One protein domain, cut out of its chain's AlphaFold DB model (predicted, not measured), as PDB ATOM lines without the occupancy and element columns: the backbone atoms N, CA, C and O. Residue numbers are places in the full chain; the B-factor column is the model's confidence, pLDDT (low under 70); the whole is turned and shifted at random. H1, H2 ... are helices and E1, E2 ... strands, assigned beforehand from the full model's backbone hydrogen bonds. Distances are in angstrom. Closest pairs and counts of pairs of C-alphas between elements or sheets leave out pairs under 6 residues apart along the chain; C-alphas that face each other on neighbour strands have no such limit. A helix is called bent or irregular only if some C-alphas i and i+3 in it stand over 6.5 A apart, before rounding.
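What this domain is: This is residues 72 to 187 of the 300 residues of the protein "PEP-CTERM protein-sorting domain-containing protein/MYXO-CTERM domain-containing protein" of Singulisphaera sp. GP187 (UniProt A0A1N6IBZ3). A long, twisted sheet of four strands, E1 to E4, has the shorter hairpin E5 and E6 packed over part of one face, making a small, uneven sandwich. The one short helix, H1, only grazes the sheet beside E1, and residues 84 to 103 form a long stretch with no named element between H1 and E1. The printed part has 116 residues, with one named helix and six named strands in the order H1 E1 E2 E3 E4 E5 E6; the sheets, E1 - E2 - E3 - E4 and E5 - E6, are antiparallel. The class is mostly strand, with under half of the residues in named elements. The whole is compact, with a radius of gyration of the C-alphas of 14.5 A and spans of 44 by 30 by 22 A.

Where its parts are: H1, residues 78 to 83, begins with C-alpha 78 at (152.974, 158.257, 185.535); it is neither bent nor irregular, but only just: C-alphas 79 and 82 are 6.1 A apart. E1, residues 104 to 113, is 27.6 A long from C-alpha 104 at (151.270, 138.873, 175.602). E2, residues 118 to 127, is 29.0 A long. E3, residues 130 to 142, is 32.1 A long and bends by 64 degrees at residue 133. E4 is residues 153 to 158, E5 residues 171 to 175, and E6 residues 180 to 186, ending with C-alpha 186 at (165.595, 150.930, 163.066).

How they stand to each other: E1 E2 E3 E4 form a meander, each strand the antiparallel neighbour of the one before, with E1 and E4 as edge strands. N 107 and O 124 of E1 and E2 are 3.0 A apart, N 121 and O 139 of E2 and E3 2.9 A, and N 138 and O 156 of E3 and E4 2.9 A, each within hydrogen-bond range. In the hairpin E5 and E6, N 171 and O 184 are within range at 2.9 A. The two sheets form a sandwich, two sheets face to face, their facing parts 8.9 A centre to centre. The closest C-alphas of E2 and E5, Thr 122 and Thr 171, are 5.9 A apart; those of E4 and E6, Ser 158 and Thr 186, are 5.2 A apart. E3 and E6 are near each other, with 8 pairs of C-alphas within 10 A. E1 and E6 are apart. H1 is on the larger sheet but only grazes it with residues 78 to 81; its closest C-alpha pair with E1 is Leu 81 and Ile 108, 7.7 A. In H1, 0 of 2 O i to N i+4 pairs and 2 of 3 O i to N i+3 pairs are within range.

The domain as a whole: The two C-alphas farthest apart, those of Gly 99 and Gln 178, are 45.4 A apart. The printed part has no cut. The links H1 to E1, 20 residues, and E4 to E5, 12 residues, are long. The mean pLDDT of the printed part is 85.1; residues 76 to 79, 86, 131 to 133 and 163 are under 70.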
ATOM      1  N   PRO A  72     162.069 171.673 179.757       73.88
ATOM      2  CA  PRO A  72     161.966 170.304 180.244       73.88
ATOM      3  C   PRO A  72     160.531 169.800 180.095       73.88
ATOM      4  O   PRO A  72     159.603 170.327 180.704       73.88
ATOM      5  N   ASN A  73     160.352 168.772 179.278       81.25
ATOM      6  CA  ASN A  73     159.046 168.197 178.963       81.25
ATOM      7  C   ASN A  73     159.012 166.676 179.124       81.25
ATOM      8  O   ASN A  73     158.023 166.034 178.771       81.25
ATOM      9  N   TYR A  74     160.086 166.097 179.663       81.50
ATOM     10  CA  TYR A  74     160.124 164.693 180.036       81.50
ATOM     11  C   TYR A  74     159.179 164.438 181.211       81.50
ATOM     12  O   TYR A  74     159.252 165.111 182.243       81.50
ATOM     13  N   LEU A  75     158.302 163.448 181.067       81.19
ATOM     14  CA  LEU A  75     157.384 163.062 182.126       81.19
ATOM     15  C   LEU A  75     158.111 162.184 183.147       81.19
ATOM     16  O   LEU A  75     158.469 161.039 182.872       81.19
ATOM     17  N   THR A  76     158.313 162.726 184.346       65.56
ATOM     18  CA  THR A  76     158.834 161.978 185.502       65.56
ATOM     19  C   THR A  76     157.736 161.243 186.272       65.56
ATOM     20  O   THR A  76     158.045 160.343 187.050       65.56
ATOM     21  N   ASP A  77     156.469 161.600 186.043       57.91
ATOM     22  CA  ASP A  77     155.307 161.074 186.753       57.91
ATOM     23  C   ASP A  77     154.367 160.293 185.815       57.91
ATOM     24  O   ASP A  77     154.092 160.703 184.685       57.91
ATOM     25  N   GLN A  78     153.859 159.153 186.292       62.59
ATOM     26  CA  GLN A  78     152.974 158.257 185.535       62.59
ATOM     27  C   GLN A  78     151.513 158.726 185.491       62.59
ATOM     28  O   GLN A  78     150.688 158.093 184.833       62.59
ATOM     29  N   SER A  79     151.174 159.831 186.159       67.12
ATOM     30  CA  SER A  79     149.804 160.355 186.248       67.12
ATOM     31  C   SER A  79     149.140 160.578 184.881       67.12
ATOM     32  O   SER A  79     147.962 160.257 184.707       67.12
ATOM     33  N   VAL A  80     149.904 161.011 183.871       74.31
ATOM     34  CA  VAL A  80     149.407 161.220 182.498       74.31
ATOM     35  C   VAL A  80     149.065 159.904 181.791       74.31
ATOM     36  O   VAL A  80     148.148 159.879 180.974       74.31
ATOM     37  N   LEU A  81     149.729 158.790 182.129       77.31
ATOM     38  CA  LEU A  81     149.536 157.507 181.438       77.31
ATOM     39  C   LEU A  81     148.108 156.969 181.580       77.31
ATOM     40  O   LEU A  81     147.601 156.330 180.665       77.31
ATOM     41  N   SER A  82     147.450 157.263 182.704       77.19
ATOM     42  CA  SER A  82     146.059 156.867 182.959       77.19
ATOM     43  C   SER A  82     145.025 157.595 182.091       77.19
ATOM     44  O   SER A  82     143.897 157.125 181.964       77.19
ATOM     45  N   LEU A  83     145.402 158.732 181.496       81.25
ATOM     46  CA  LEU A  83     144.537 159.566 180.656       81.25
ATOM     47  C   LEU A  83     144.689 159.257 179.160       81.25
ATOM     48  O   LEU A  83     143.951 159.804 178.341       81.25
ATOM     49  N   LEU A  84     145.666 158.426 178.799       81.50
ATOM     50  CA  LEU A  84     145.947 158.062 177.418       81.50
ATOM     51  C   LEU A  84     144.931 157.018 176.923       81.50
ATOM     52  O   LEU A  84     144.527 156.140 177.692       81.50
ATOM     53  N   PRO A  85     144.508 157.076 175.647       75.75
ATOM     54  CA  PRO A  85     143.587 156.084 175.100       75.75
ATOM     55  C   PRO A  85     144.218 154.680 175.100       75.75
ATOM     56  O   PRO A  85     145.443 154.539 175.162       75.75
ATOM     57  N   PRO A  86     143.406 153.615 174.988       66.19
ATOM     58  CA  PRO A  86     143.931 152.264 174.868       66.19
ATOM     59  C   PRO A  86     144.827 152.130 173.632       66.19
ATOM     60  O   PRO A  86     144.523 152.631 172.547       66.19
ATOM     61  N   LEU A  87     145.947 151.438 173.816       73.50
ATOM     62  CA  LEU A  87     146.899 151.123 172.759       73.50
ATOM     63  C   LEU A  87     146.401 149.994 171.847       73.50
ATOM     64  O   LEU A  87     145.353 149.388 172.074       73.50
ATOM     65  N   ALA A  88     147.215 149.674 170.835       71.38
ATOM     66  CA  ALA A  88     147.112 148.418 170.102       71.38
ATOM     67  C   ALA A  88     146.929 147.236 171.069       71.38
ATOM     68  O   ALA A  88     147.617 147.134 172.084       71.38
ATOM     69  N   ALA A  89     145.995 146.339 170.756       78.50
ATOM     70  CA  ALA A  89     145.739 145.184 171.602       78.50
ATOM     71  C   ALA A  89     146.984 144.284 171.680       78.50
ATOM     72  O   ALA A  89     147.639 144.027 170.667       78.50
ATOM     73  N   ALA A  90     147.287 143.769 172.875       83.62
ATOM     74  CA  ALA A  90     148.319 142.752 173.038       83.62
ATOM     75  C   ALA A  90     147.987 141.515 172.168       83.62
ATOM     76  O   ALA A  90     146.811 141.148 172.062       83.62
ATOM     77  N   PRO A  91     148.982 140.837 171.563       85.19
ATOM     78  CA  PRO A  91     148.772 139.718 170.637       85.19
ATOM     79  C   PRO A  91     148.394 138.404 171.355       85.19
ATOM     80  O   PRO A  91     149.035 137.368 171.185       85.19
ATOM     81  N   VAL A  92     147.329 138.427 172.159       87.81
ATOM     82  CA  VAL A  92     146.900 137.333 173.051       87.81
ATOM     83  C   VAL A  92     146.563 136.022 172.327       87.81
ATOM     84  O   VAL A  92     146.728 134.949 172.902       87.81
ATOM     85  N   ASN A  93     146.153 136.094 171.056       86.62
ATOM     86  CA  ASN A  93     145.761 134.938 170.232       86.62
ATOM     87  C   ASN A  93     146.906 134.368 169.369       86.62
ATOM     88  O   ASN A  93     146.664 133.569 168.467       86.62
ATOM     89  N   SER A  94     148.147 134.799 169.589       86.50
ATOM     90  CA  SER A  94     149.307 134.294 168.847       86.50
ATOM     91  C   SER A  94     149.699 132.882 169.297       86.50
ATOM     92  O   SER A  94     149.660 132.578 170.484       86.50
ATOM     93  N   SER A  95     150.161 132.023 168.380       88.25
ATOM     94  CA  SER A  95     150.662 130.676 168.720       88.25
ATOM     95  C   SER A  95     151.829 130.704 169.713       88.25
ATOM     96  O   SER A  95     152.029 129.762 170.474       88.25
ATOM     97  N   TRP A  96     152.577 131.806 169.730       87.31
ATOM     98  CA  TRP A  96     153.713 132.036 170.617       87.31
ATOM     99  C   TRP A  96     153.307 132.350 172.061       87.31
ATOM    100  O   TRP A  96     154.156 132.352 172.945       87.31
ATOM    101  N   THR A  97     152.021 132.589 172.342       87.94
ATOM    102  CA  THR A  97     151.544 132.705 173.729       87.94
ATOM    103  C   THR A  97     151.426 131.343 174.417       87.94
ATOM    104  O   THR A  97     151.214 131.302 175.629       87.94
ATOM    105  N   TYR A  98     151.547 130.234 173.671       86.56
ATOM    106  CA  TYR A  98     151.288 128.860 174.125       86.56
ATOM    107  C   TYR A  98     149.920 128.700 174.801       86.56
ATOM    108  O   TYR A  98     149.765 127.954 175.765       86.56
ATOM    109  N   GLY A  99     148.922 129.444 174.313       85.94
ATOM    110  CA  GLY A  99     147.572 129.438 174.871       85.94
ATOM    111  C   GLY A  99     147.431 130.194 176.194       85.94
ATOM    112  O   GLY A  99     146.355 130.155 176.783       85.94
ATOM    113  N   ASN A 100     148.474 130.893 176.660       88.75
ATOM    114  CA  ASN A 100     148.422 131.740 177.846       88.75
ATOM    115  C   ASN A 100     148.484 133.233 177.464       88.75
ATOM    116  O   ASN A 100     149.575 133.767 177.241       88.75
ATOM    117  N   PRO A 101     147.339 133.945 177.447       87.44
ATOM    118  CA  PRO A 101     147.275 135.378 177.163       87.44
ATOM    119  C   PRO A 101     148.179 136.251 178.039       87.44
ATOM    120  O   PRO A 101     148.589 137.314 177.586       87.44
ATOM    121  N   ALA A 102     148.533 135.810 179.254       88.50
ATOM    122  CA  ALA A 102     149.424 136.552 180.152       88.50
ATOM    123  C   ALA A 102     150.858 136.690 179.610       88.50
ATOM    124  O   ALA A 102     151.632 137.507 180.103       88.50
ATOM    125  N   ASN A 103     151.217 135.902 178.593       88.50
ATOM    126  CA  ASN A 103     152.492 136.039 177.904       88.50
ATOM    127  C   ASN A 103     152.503 137.217 176.925       88.50
ATOM    128  O   ASN A 103     153.583 137.655 176.554       88.50
ATOM    129  N   ALA A 104     151.346 137.726 176.496       88.94
ATOM    130  CA  ALA A 104     151.270 138.873 175.602       88.94
ATOM    131  C   ALA A 104     151.241 140.186 176.397       88.94
ATOM    132  O   ALA A 104     150.602 140.283 177.444       88.94
ATOM    133  N   TYR A 105     151.888 141.220 175.871       86.00
ATOM    134  CA  TYR A 105     151.889 142.549 176.467       86.00
ATOM    135  C   TYR A 105     151.656 143.640 175.424       86.00
ATOM    136  O   TYR A 105     152.040 143.522 174.261       86.00
ATOM    137  N   SER A 106     151.038 144.729 175.876       86.50
ATOM    138  CA  SER A 106     151.087 146.038 175.235       86.50
ATOM    139  C   SER A 106     151.116 147.095 176.331       86.50
ATOM    140  O   SER A 106     150.240 147.106 177.196       86.50
ATOM    141  N   ARG A 107     152.147 147.941 176.353       84.19
ATOM    142  CA  ARG A 107     152.275 149.011 177.350       84.19
ATOM    143  C   ARG A 107     153.040 150.196 176.796       84.19
ATOM    144  O   ARG A 107     153.918 150.029 175.956       84.19
ATOM    145  N   ILE A 108     152.754 151.374 177.328       83.94
ATOM    146  CA  ILE A 108     153.570 152.570 177.126       83.94
ATOM    147  C   ILE A 108     154.680 152.587 178.175       83.94
ATOM    148  O   ILE A 108     154.443 152.225 179.328       83.94
ATOM    149  N   SER A 109     155.874 153.031 177.797       82.44
ATOM    150  CA  SER A 109     156.904 153.430 178.758       82.44
ATOM    151  C   SER A 109     157.422 154.822 178.444       82.44
ATOM    152  O   SER A 109     157.643 155.167 177.279       82.44
ATOM    153  N   GLY A 110     157.650 155.583 179.513       83.88
ATOM    154  CA  GLY A 110     158.157 156.945 179.458       83.88
ATOM    155  C   GLY A 110     157.279 157.884 178.634       83.88
ATOM    156  O   GLY A 110     156.100 157.626 178.366       83.88
ATOM    157  N   GLY A 111     157.885 158.994 178.237       89.56
ATOM    158  CA  GLY A 111     157.302 159.919 177.287       89.56
ATOM    159  C   GLY A 111     157.575 161.374 177.621       89.56
ATOM    160  O   GLY A 111     158.165 161.718 178.646       89.56
ATOM    161  N   PHE A 112     157.114 162.219 176.717       93.06
ATOM    162  CA  PHE A 112     157.236 163.661 176.768       93.06
ATOM    163  C   PHE A 112     155.848 164.276 176.622       93.06
ATOM    164  O   PHE A 112     155.002 163.725 175.917       93.06
ATOM    165  N   LEU A 113     155.617 165.415 177.268       93.56
ATOM    166  CA  LEU A 113     154.422 166.236 177.084       93.56
ATOM    167  C   LEU A 113     154.848 167.696 176.983       93.56
ATOM    168  O   LEU A 113     155.322 168.269 177.963       93.56
ATOM    169  N   ASN A 114     154.692 168.300 175.809       92.88
ATOM    170  CA  ASN A 114     155.046 169.706 175.622       92.88
ATOM    171  C   ASN A 114     153.915 170.658 176.045       92.88
ATOM    172  O   ASN A 114     152.802 170.238 176.378       92.88
ATOM    173  N   GLN A 115     154.195 171.963 176.006       90.81
ATOM    174  CA  GLN A 115     153.237 173.000 176.405       90.81
ATOM    175  C   GLN A 115     152.005 173.070 175.491       90.81
ATOM    176  O   GLN A 115     150.934 173.479 175.937       90.81
ATOM    177  N   ASN A 116     152.127 172.607 174.245       92.50
ATOM    178  CA  ASN A 116     151.009 172.519 173.304       92.50
ATOM    179  C   ASN A 116     150.096 171.318 173.587       92.50
ATOM    180  O   ASN A 116     149.104 171.126 172.887       92.50
ATOM    181  N   GLY A 117     150.421 170.485 174.579       92.88
ATOM    182  CA  GLY A 117     149.656 169.293 174.915       92.88
ATOM    183  C   GLY A 117     149.935 168.092 174.010       92.88
ATOM    184  O   GLY A 117     149.181 167.123 174.068       92.88
ATOM    185  N   LEU A 118     150.992 168.117 173.194       95.12
ATOM    186  CA  LEU A 118     151.413 166.938 172.444       95.12
ATOM    187  C   LEU A 118     152.137 165.974 173.383       95.12
ATOM    188  O   LEU A 118     153.202 166.291 173.913       95.12
ATOM    189  N   TYR A 119     151.558 164.793 173.564       94.75
ATOM    190  CA  TYR A 119     152.203 163.665 174.213       94.75
ATOM    191  C   TYR A 119     152.944 162.814 173.183       94.75
ATOM    192  O   TYR A 119     152.401 162.536 172.114       94.75
ATOM    193  N   VAL A 120     154.138 162.336 173.534       94.25
ATOM    194  CA  VAL A 120     154.914 161.362 172.756       94.25
ATOM    195  C   VAL A 120     155.442 160.281 173.687       94.25
ATOM    196  O   VAL A 120     155.998 160.595 174.733       94.25
ATOM    197  N   GLY A 121     155.339 159.013 173.303       91.75
ATOM    198  CA  GLY A 121     155.873 157.904 174.090       91.75
ATOM    199  C   GLY A 121     156.139 156.658 173.262       91.75
ATOM    200  O   GLY A 121     155.703 156.546 172.115       91.75
ATOM    201  N   THR A 122     156.856 155.704 173.851       90.06
ATOM    202  CA  THR A 122     157.114 154.411 173.213       90.06
ATOM    203  C   THR A 122     156.093 153.392 173.696       90.06
ATOM    204  O   THR A 122     155.985 153.126 174.892       90.06
ATOM    205  N   ASN A 123     155.374 152.783 172.761       88.06
ATOM    206  CA  ASN A 123     154.573 151.590 172.997       88.06
ATOM    207  C   ASN A 123     155.403 150.338 172.675       88.06
ATOM    208  O   ASN A 123     156.028 150.237 171.620       88.06
ATOM    209  N   PHE A 124     155.381 149.389 173.601       85.81
ATOM    210  CA  PHE A 124     155.991 148.074 173.516       85.81
ATOM    211  C   PHE A 124     154.862 147.075 173.334       85.81
ATOM    212  O   PHE A 124     154.023 146.946 174.227       85.81
ATOM    213  N   VAL A 125     154.857 146.349 172.223       84.69
ATOM    214  CA  VAL A 125     153.911 145.255 171.988       84.69
ATOM    215  C   VAL A 125     154.714 143.989 171.763       84.69
ATOM    216  O   VAL A 125     155.744 144.015 171.092       84.69
ATOM    217  N   GLY A 126     154.286 142.882 172.359       86.75
ATOM    218  CA  GLY A 126     155.030 141.646 172.209       86.75
ATOM    219  C   GLY A 126     154.482 140.462 172.971       86.75
ATOM    220  O   GLY A 126     153.383 140.490 173.529       86.75
ATOM    221  N   ILE A 127     155.285 139.403 172.959       85.19
ATOM    222  CA  ILE A 127     155.074 138.188 173.737       85.19
ATOM    223  C   ILE A 127     156.365 137.909 174.500       85.19
ATOM    224  O   ILE A 127     157.447 137.898 173.912       85.19
ATOM    225  N   ASN A 128     156.251 137.689 175.807       84.38
ATOM    226  CA  ASN A 128     157.368 137.395 176.696       84.38
ATOM    227  C   ASN A 128     158.208 136.240 176.129       84.38
ATOM    228  O   ASN A 128     157.684 135.162 175.853       84.38
ATOM    229  N   GLY A 129     159.508 136.475 175.951       77.38
ATOM    230  CA  GLY A 129     160.449 135.479 175.428       77.38
ATOM    231  C   GLY A 129     160.427 135.269 173.905       77.38
ATOM    232  O   GLY A 129     161.162 134.410 173.421       77.38
ATOM    233  N   HIS A 130     159.643 136.037 173.135       76.50
ATOM    234  CA  HIS A 130     159.505 135.860 171.682       76.50
ATOM    235  C   HIS A 130     159.742 137.141 170.878       76.50
ATOM    236  O   HIS A 130     158.883 138.009 170.763       76.50
ATOM    237  N   ILE A 131     160.908 137.193 170.231       68.19
ATOM    238  CA  ILE A 131     161.397 138.339 169.447       68.19
ATOM    239  C   ILE A 131     160.552 138.570 168.189       68.19
ATOM    240  O   ILE A 131     160.220 139.699 167.856       68.19
ATOM    241  N   SER A 132     160.162 137.493 167.500       66.06
ATOM    242  CA  SER A 132     159.415 137.543 166.233       66.06
ATOM    243  C   SER A 132     157.997 138.103 166.363       66.06
ATOM    244  O   SER A 132     157.369 138.414 165.354       66.06
ATOM    245  N   ALA A 133     157.488 138.213 167.589       64.00
ATOM    246  CA  ALA A 133     156.171 138.757 167.885       64.00
ATOM    247  C   ALA A 133     156.243 140.125 168.566       64.00
ATOM    248  O   ALA A 133     155.205 140.615 169.005       64.00
ATOM    249  N   ALA A 134     157.438 140.708 168.691       71.25
ATOM    250  CA  ALA A 134     157.637 141.938 169.422       71.25
ATOM    251  C   ALA A 134     158.079 143.091 168.526       71.25
ATOM    252  O   ALA A 134     158.859 142.926 167.596       71.25
ATOM    253  N   ASN A 135     157.578 144.278 168.834       83.44
ATOM    254  CA  ASN A 135     157.942 145.514 168.168       83.44
ATOM    255  C   ASN A 135     157.822 146.692 169.135       83.44
ATOM    256  O   ASN A 135     157.173 146.631 170.185       83.44
ATOM    257  N   SER A 136     158.461 147.792 168.758       88.75
ATOM    258  CA  SER A 136     158.266 149.079 169.403       88.75
ATOM    259  C   SER A 136     157.702 150.089 168.424       88.75
ATOM    260  O   SER A 136     158.056 150.133 167.245       88.75
ATOM    261  N   LEU A 137     156.776 150.890 168.926       89.94
ATOM    262  CA  LEU A 137     156.065 151.909 168.178       89.94
ATOM    263  C   LEU A 137     156.306 153.221 168.904       89.94
ATOM    264  O   LEU A 137     155.975 153.325 170.087       89.94
ATOM    265  N   LEU A 138     156.840 154.223 168.218       92.06
ATOM    266  CA  LEU A 138     156.763 155.569 168.749       92.06
ATOM    267  C   LEU A 138     155.404 156.154 168.388       92.06
ATOM    268  O   LEU A 138     155.014 156.167 167.219       92.06
ATOM    269  N   VAL A 139     154.666 156.594 169.400       93.12
ATOM    270  CA  VAL A 139     153.302 157.097 169.254       93.12
ATOM    271  C   VAL A 139     153.188 158.506 169.810       93.12
ATOM    272  O   VAL A 139     153.888 158.864 170.757       93.12
ATOM    273  N   ALA A 140     152.274 159.285 169.243       94.38
ATOM    274  CA  ALA A 140     151.901 160.594 169.751       94.38
ATOM    275  C   ALA A 140     150.388 160.729 169.911       94.38
ATOM    276  O   ALA A 140     149.619 160.085 169.195       94.38
ATOM    277  N   SER A 141     149.960 161.571 170.845       94.00
ATOM    278  CA  SER A 141     148.559 161.944 171.020       94.00
ATOM    279  C   SER A 141     148.437 163.400 171.458       94.00
ATOM    280  O   SER A 141     149.199 163.876 172.296       94.00
ATOM    281  N   GLN A 142     147.461 164.104 170.891       94.94
ATOM    282  CA  GLN A 142     147.171 165.492 171.223       94.94
ATOM    283  C   GLN A 142     146.174 165.567 172.382       94.94
ATOM    284  O   GLN A 142     145.063 165.025 172.301       94.94
ATOM    285  N   ARG A 143     146.549 166.293 173.438       93.88
ATOM    286  CA  ARG A 143     145.648 166.639 174.536       93.88
ATOM    287  C   ARG A 143     144.565 167.595 174.044       93.88
ATOM    288  O   ARG A 143     144.854 168.575 173.357       93.88
ATOM    289  N   GLN A 144     143.330 167.285 174.401       93.12
ATOM    290  CA  GLN A 144     142.127 168.040 174.088       93.12
ATOM    291  C   GLN A 144     141.857 169.102 175.163       93.12
ATOM    292  O   GLN A 144     142.434 169.078 176.252       93.12
ATOM    293  N   ALA A 145     140.952 170.039 174.866       92.62
ATOM    294  CA  ALA A 145     140.603 171.132 175.779       92.62
ATOM    295  C   ALA A 145     139.979 170.651 177.105       92.62
ATOM    296  O   ALA A 145     140.124 171.316 178.128       92.62
ATOM    297  N   ASP A 146     139.319 169.491 177.102       91.50
ATOM    298  CA  ASP A 146     138.761 168.843 178.298       91.50
ATOM    299  C   ASP A 146     139.818 168.087 179.131       91.50
ATOM    300  O   ASP A 146     139.505 167.492 180.160       91.50
ATOM    301  N   GLY A 147     141.079 168.114 178.694       89.50
ATOM    302  CA  GLY A 147     142.201 167.452 179.339       89.50
ATOM    303  C   GLY A 147     142.397 165.988 178.947       89.50
ATOM    304  O   GLY A 147     143.426 165.433 179.344       89.50
ATOM    305  N   SER A 148     141.480 165.392 178.175       91.81
ATOM    306  CA  SER A 148     141.610 164.043 177.614       91.81
ATOM    307  C   SER A 148     142.632 163.997 176.476       91.81
ATOM    308  O   SER A 148     143.075 165.032 175.978       91.81
ATOM    309  N   PHE A 149     143.027 162.797 176.056       92.25
ATOM    310  CA  PHE A 149     143.923 162.599 174.918       92.25
ATOM    311  C   PHE A 149     143.166 162.028 173.721       92.25
ATOM    312  O   PHE A 149     142.344 161.121 173.858       92.25
ATOM    313  N   GLY A 150     143.466 162.556 172.532       91.19
ATOM    314  CA  GLY A 150     142.969 162.011 171.271       91.19
ATOM    315  C   GLY A 150     143.547 160.620 170.965       91.19
ATOM    316  O   GLY A 150     144.411 160.134 171.697       91.19
ATOM    317  N   PRO A 151     143.116 159.963 169.876       89.62
ATOM    318  CA  PRO A 151     143.668 158.671 169.473       89.62
ATOM    319  C   PRO A 151     145.174 158.760 169.190       89.62
ATOM    320  O   PRO A 151     145.685 159.803 168.779       89.62
ATOM    321  N   PHE A 152     145.884 157.646 169.381       89.69
ATOM    322  CA  PHE A 152     147.308 157.582 169.069       89.69
ATOM    323  C   PHE A 152     147.571 157.599 167.567       89.69
ATOM    324  O   PHE A 152     146.971 156.843 166.806       89.69
ATOM    325  N   THR A 153     148.557 158.400 167.175       90.88
ATOM    326  CA  THR A 153     149.184 158.365 165.855       90.88
ATOM    327  C   THR A 153     150.546 157.698 165.982       90.88
ATOM    328  O   THR A 153     151.358 158.098 166.815       90.88
ATOM    329  N   THR A 154     150.814 156.676 165.172       91.31
ATOM    330  CA  THR A 154     152.157 156.093 165.072       91.31
ATOM    331  C   THR A 154     153.051 157.024 164.262       91.31
ATOM    332  O   THR A 154     152.724 157.338 163.121       91.31
ATOM    333  N   LEU A 155     154.174 157.444 164.845       92.75
ATOM    334  CA  LEU A 155     155.168 158.281 164.170       92.75
ATOM    335  C   LEU A 155     156.128 157.417 163.350       92.75
ATOM    336  O   LEU A 155     156.284 157.618 162.151       92.75
ATOM    337  N   TRP A 156     156.732 156.416 163.992       92.00
ATOM    338  CA  TRP A 156     157.541 155.389 163.339       92.00
ATOM    339  C   TRP A 156     157.598 154.117 164.183       92.00
ATOM    340  O   TRP A 156     157.165 154.077 165.339       92.00
ATOM    341  N   THR A 157     158.126 153.051 163.589       88.88
ATOM    342  CA  THR A 157     158.155 151.713 164.183       88.88
ATOM    343  C   THR A 157     159.559 151.130 164.138       88.88
ATOM    344  O   THR A 157     160.320 151.426 163.223       88.88
ATOM    345  N   SER A 158     159.877 150.245 165.075       87.25
ATOM    346  CA  SER A 158     161.052 149.383 165.019       87.25
ATOM    347  C   SER A 158     160.631 147.929 165.258       87.25
ATOM    348  O   SER A 158     159.801 147.677 166.137       87.25
ATOM    349  N   PRO A 159     161.200 146.957 164.520       82.69
ATOM    350  CA  PRO A 159     160.962 145.536 164.762       82.69
ATOM    351  C   PRO A 159     161.604 145.042 166.069       82.69
ATOM    352  O   PRO A 159     161.483 143.870 166.399       82.69
ATOM    353  N   TYR A 160     162.312 145.905 166.802       81.56
ATOM    354  CA  TYR A 160     162.947 145.567 168.069       81.56
ATOM    355  C   TYR A 160     162.164 146.109 169.264       81.56
ATOM    356  O   TYR A 160     161.466 147.120 169.171       81.56
ATOM    357  N   ASN A 161     162.303 145.443 170.406       76.12
ATOM    358  CA  ASN A 161     161.649 145.760 171.673       76.12
ATOM    359  C   ASN A 161     162.665 145.748 172.835       76.12
ATOM    360  O   ASN A 161     163.852 145.491 172.641       76.12
ATOM    361  N   TYR A 162     162.160 145.979 174.052       70.31
ATOM    362  CA  TYR A 162     162.978 146.039 175.268       70.31
ATOM    363  C   TYR A 162     163.694 144.722 175.578       70.31
ATOM    364  O   TYR A 162     164.834 144.739 176.032       70.31
ATOM    365  N   ASP A 163     163.028 143.591 175.339       69.19
ATOM    366  CA  ASP A 163     163.525 142.276 175.754       69.19
ATOM    367  C   ASP A 163     164.628 141.733 174.833       69.19
ATOM    368  O   ASP A 163     165.361 140.829 175.232       69.19
ATOM    369  N   TYR A 164     164.741 142.249 173.604       73.44
ATOM    370  CA  TYR A 164     165.730 141.789 172.630       73.44
ATOM    371  C   TYR A 164     166.933 142.721 172.507       73.44
ATOM    372  O   TYR A 164     168.063 142.309 172.753       73.44
ATOM    373  N   ASP A 165     166.692 143.967 172.097       78.25
ATOM    374  CA  ASP A 165     167.744 144.962 171.918       78.25
ATOM    375  C   ASP A 165     167.163 146.365 172.155       78.25
ATOM    376  O   ASP A 165     166.652 147.001 171.221       78.25
ATOM    377  N   PRO A 166     167.232 146.873 173.400       80.44
ATOM    378  CA  PRO A 166     166.680 148.177 173.740       80.44
ATOM    379  C   PRO A 166     167.367 149.326 172.987       80.44
ATOM    380  O   PRO A 166     166.781 150.399 172.857       80.44
ATOM    381  N   SER A 167     168.579 149.121 172.454       82.00
ATOM    382  CA  SER A 167     169.303 150.149 171.697       82.00
ATOM    383  C   SER A 167     168.727 150.390 170.298       82.00
ATOM    384  O   SER A 167     168.913 151.466 169.735       82.00
ATOM    385  N   ARG A 168     167.982 149.421 169.750       83.50
ATOM    386  CA  ARG A 168     167.411 149.475 168.391       83.50
ATOM    387  C   ARG A 168     165.925 149.800 168.361       83.50
ATOM    388  O   ARG A 168     165.280 149.798 167.309       83.50
ATOM    389  N   MET A 169     165.352 150.059 169.520       87.56
ATOM    390  CA  MET A 169     163.955 150.407 169.670       87.56
ATOM    391  C   MET A 169     163.598 151.749 169.027       87.56
ATOM    392  O   MET A 169     164.428 152.653 168.926       87.56
ATOM    393  N   ALA A 170     162.326 151.897 168.656       90.75
ATOM    394  CA  ALA A 170     161.744 153.199 168.374       90.75
ATOM    395  C   ALA A 170     161.614 153.971 169.698       90.75
ATOM    396  O   ALA A 170     160.798 153.614 170.553       90.75
ATOM    397  N   THR A 171     162.433 155.002 169.895       90.69
ATOM    398  CA  THR A 171     162.440 155.791 171.135       90.69
ATOM    399  C   THR A 171     162.469 157.276 170.835       90.69
ATOM    400  O   THR A 171     163.228 157.717 169.980       90.69
ATOM    401  N   ALA A 172     161.660 158.056 171.550       92.25
ATOM    402  CA  ALA A 172     161.826 159.502 171.574       92.25
ATOM    403  C   ALA A 172     162.980 159.843 172.521       92.25
ATOM    404  O   ALA A 172     163.078 159.290 173.620       92.25
ATOM    405  N   LYS A 173     163.841 160.760 172.091       90.81
ATOM    406  CA  LYS A 173     164.905 161.350 172.911       90.81
ATOM    407  C   LYS A 173     164.540 162.761 173.338       90.81
ATOM    408  O   LYS A 173     164.827 163.141 174.468       90.81
ATOM    409  N   PHE A 174     163.880 163.498 172.449       92.00
ATOM    410  CA  PHE A 174     163.432 164.854 172.709       92.00
ATOM    411  C   PHE A 174     162.092 165.132 172.033       92.00
ATOM    412  O   PHE A 174     161.765 164.584 170.980       92.00
ATOM    413  N   LEU A 175     161.353 166.047 172.642       93.38
ATOM    414  CA  LEU A 175     160.196 166.732 172.086       93.38
ATOM    415  C   LEU A 175     160.461 168.230 172.273       93.38
ATOM    416  O   LEU A 175     161.102 168.600 173.253       93.38
ATOM    417  N   ASN A 176     159.979 169.099 171.392       91.88
ATOM    418  CA  ASN A 176     160.028 170.546 171.625       91.88
ATOM    419  C   ASN A 176     158.644 171.201 171.550       91.88
ATOM    420  O   ASN A 176     157.636 170.562 171.227       91.88
ATOM    421  N   ASN A 177     158.590 172.500 171.840       90.25
ATOM    422  CA  ASN A 177     157.364 173.298 171.767       90.25
ATOM    423  C   ASN A 177     156.925 173.645 170.329       90.25
ATOM    424  O   ASN A 177     155.892 174.282 170.150       90.25
ATOM    425  N   GLN A 178     157.645 173.195 169.298       90.94
ATOM    426  CA  GLN A 178     157.196 173.240 167.900       90.94
ATOM    427  C   GLN A 178     156.513 171.936 167.461       90.94
ATOM    428  O   GLN A 178     156.150 171.804 166.297       90.94
ATOM    429  N   ASN A 179     156.297 170.989 168.383       94.06
ATOM    430  CA  ASN A 179     155.773 169.649 168.099       94.06
ATOM    431  C   ASN A 179     156.709 168.793 167.225       94.06
ATOM    432  O   ASN A 179     156.255 167.917 166.486       94.06
ATOM    433  N   GLN A 180     158.016 169.029 167.317       93.75
ATOM    434  CA  GLN A 180     159.024 168.197 166.678       93.75
ATOM    435  C   GLN A 180     159.542 167.150 167.657       93.75
ATOM    436  O   GLN A 180     159.784 167.435 168.832       93.75
ATOM    437  N   VAL A 181     159.727 165.937 167.155       94.38
ATOM    438  CA  VAL A 181     160.177 164.778 167.916       94.38
ATOM    439  C   VAL A 181     161.493 164.301 167.336       94.38
ATOM    440  O   VAL A 181     161.542 163.889 166.179       94.38
ATOM    441  N   LEU A 182     162.545 164.327 168.146       92.88
ATOM    442  CA  LEU A 182     163.839 163.750 167.804       92.88
ATOM    443  C   LEU A 182     163.985 162.416 168.529       92.88
ATOM    444  O   LEU A 182     163.756 162.323 169.740       92.88
ATOM    445  N   GLY A 183     164.366 161.373 167.805       92.31
ATOM    446  CA  GLY A 183     164.536 160.065 168.407       92.31
ATOM    447  C   GLY A 183     165.196 159.039 167.509       92.31
ATOM    448  O   GLY A 183     165.579 159.322 166.380       92.31
ATOM    449  N   THR A 184     165.281 157.820 168.022       90.81
ATOM    450  CA  THR A 184     165.926 156.697 167.348       90.81
ATOM    451  C   THR A 184     164.890 155.699 166.851       90.81
ATOM    452  O   THR A 184     163.772 155.595 167.368       90.81
ATOM    453  N   GLY A 185     165.271 154.911 165.860       88.19
ATOM    454  CA  GLY A 185     164.539 153.740 165.407       88.19
ATOM    455  C   GLY A 185     165.440 152.843 164.575       88.19
ATOM    456  O   GLY A 185     166.638 153.076 164.457       88.19
ATOM    457  N   THR A 186     164.863 151.808 163.982       84.19
ATOM    458  CA  THR A 186     165.595 150.930 163.066       84.19
ATOM    459  C   THR A 186     165.110 151.184 161.653       84.19
ATOM    460  O   THR A 186     163.909 151.121 161.397       84.19
ATOM    461  N   GLY A 187     166.034 151.482 160.743       71.44
ATOM    462  CA  GLY A 187     165.730 151.535 159.316       71.44
ATOM    463  C   GLY A 187     165.805 150.154 158.672       71.44
ATOM    464  O   GLY A 187     166.481 149.256 159.167       71.44
TER     465      GLY A 187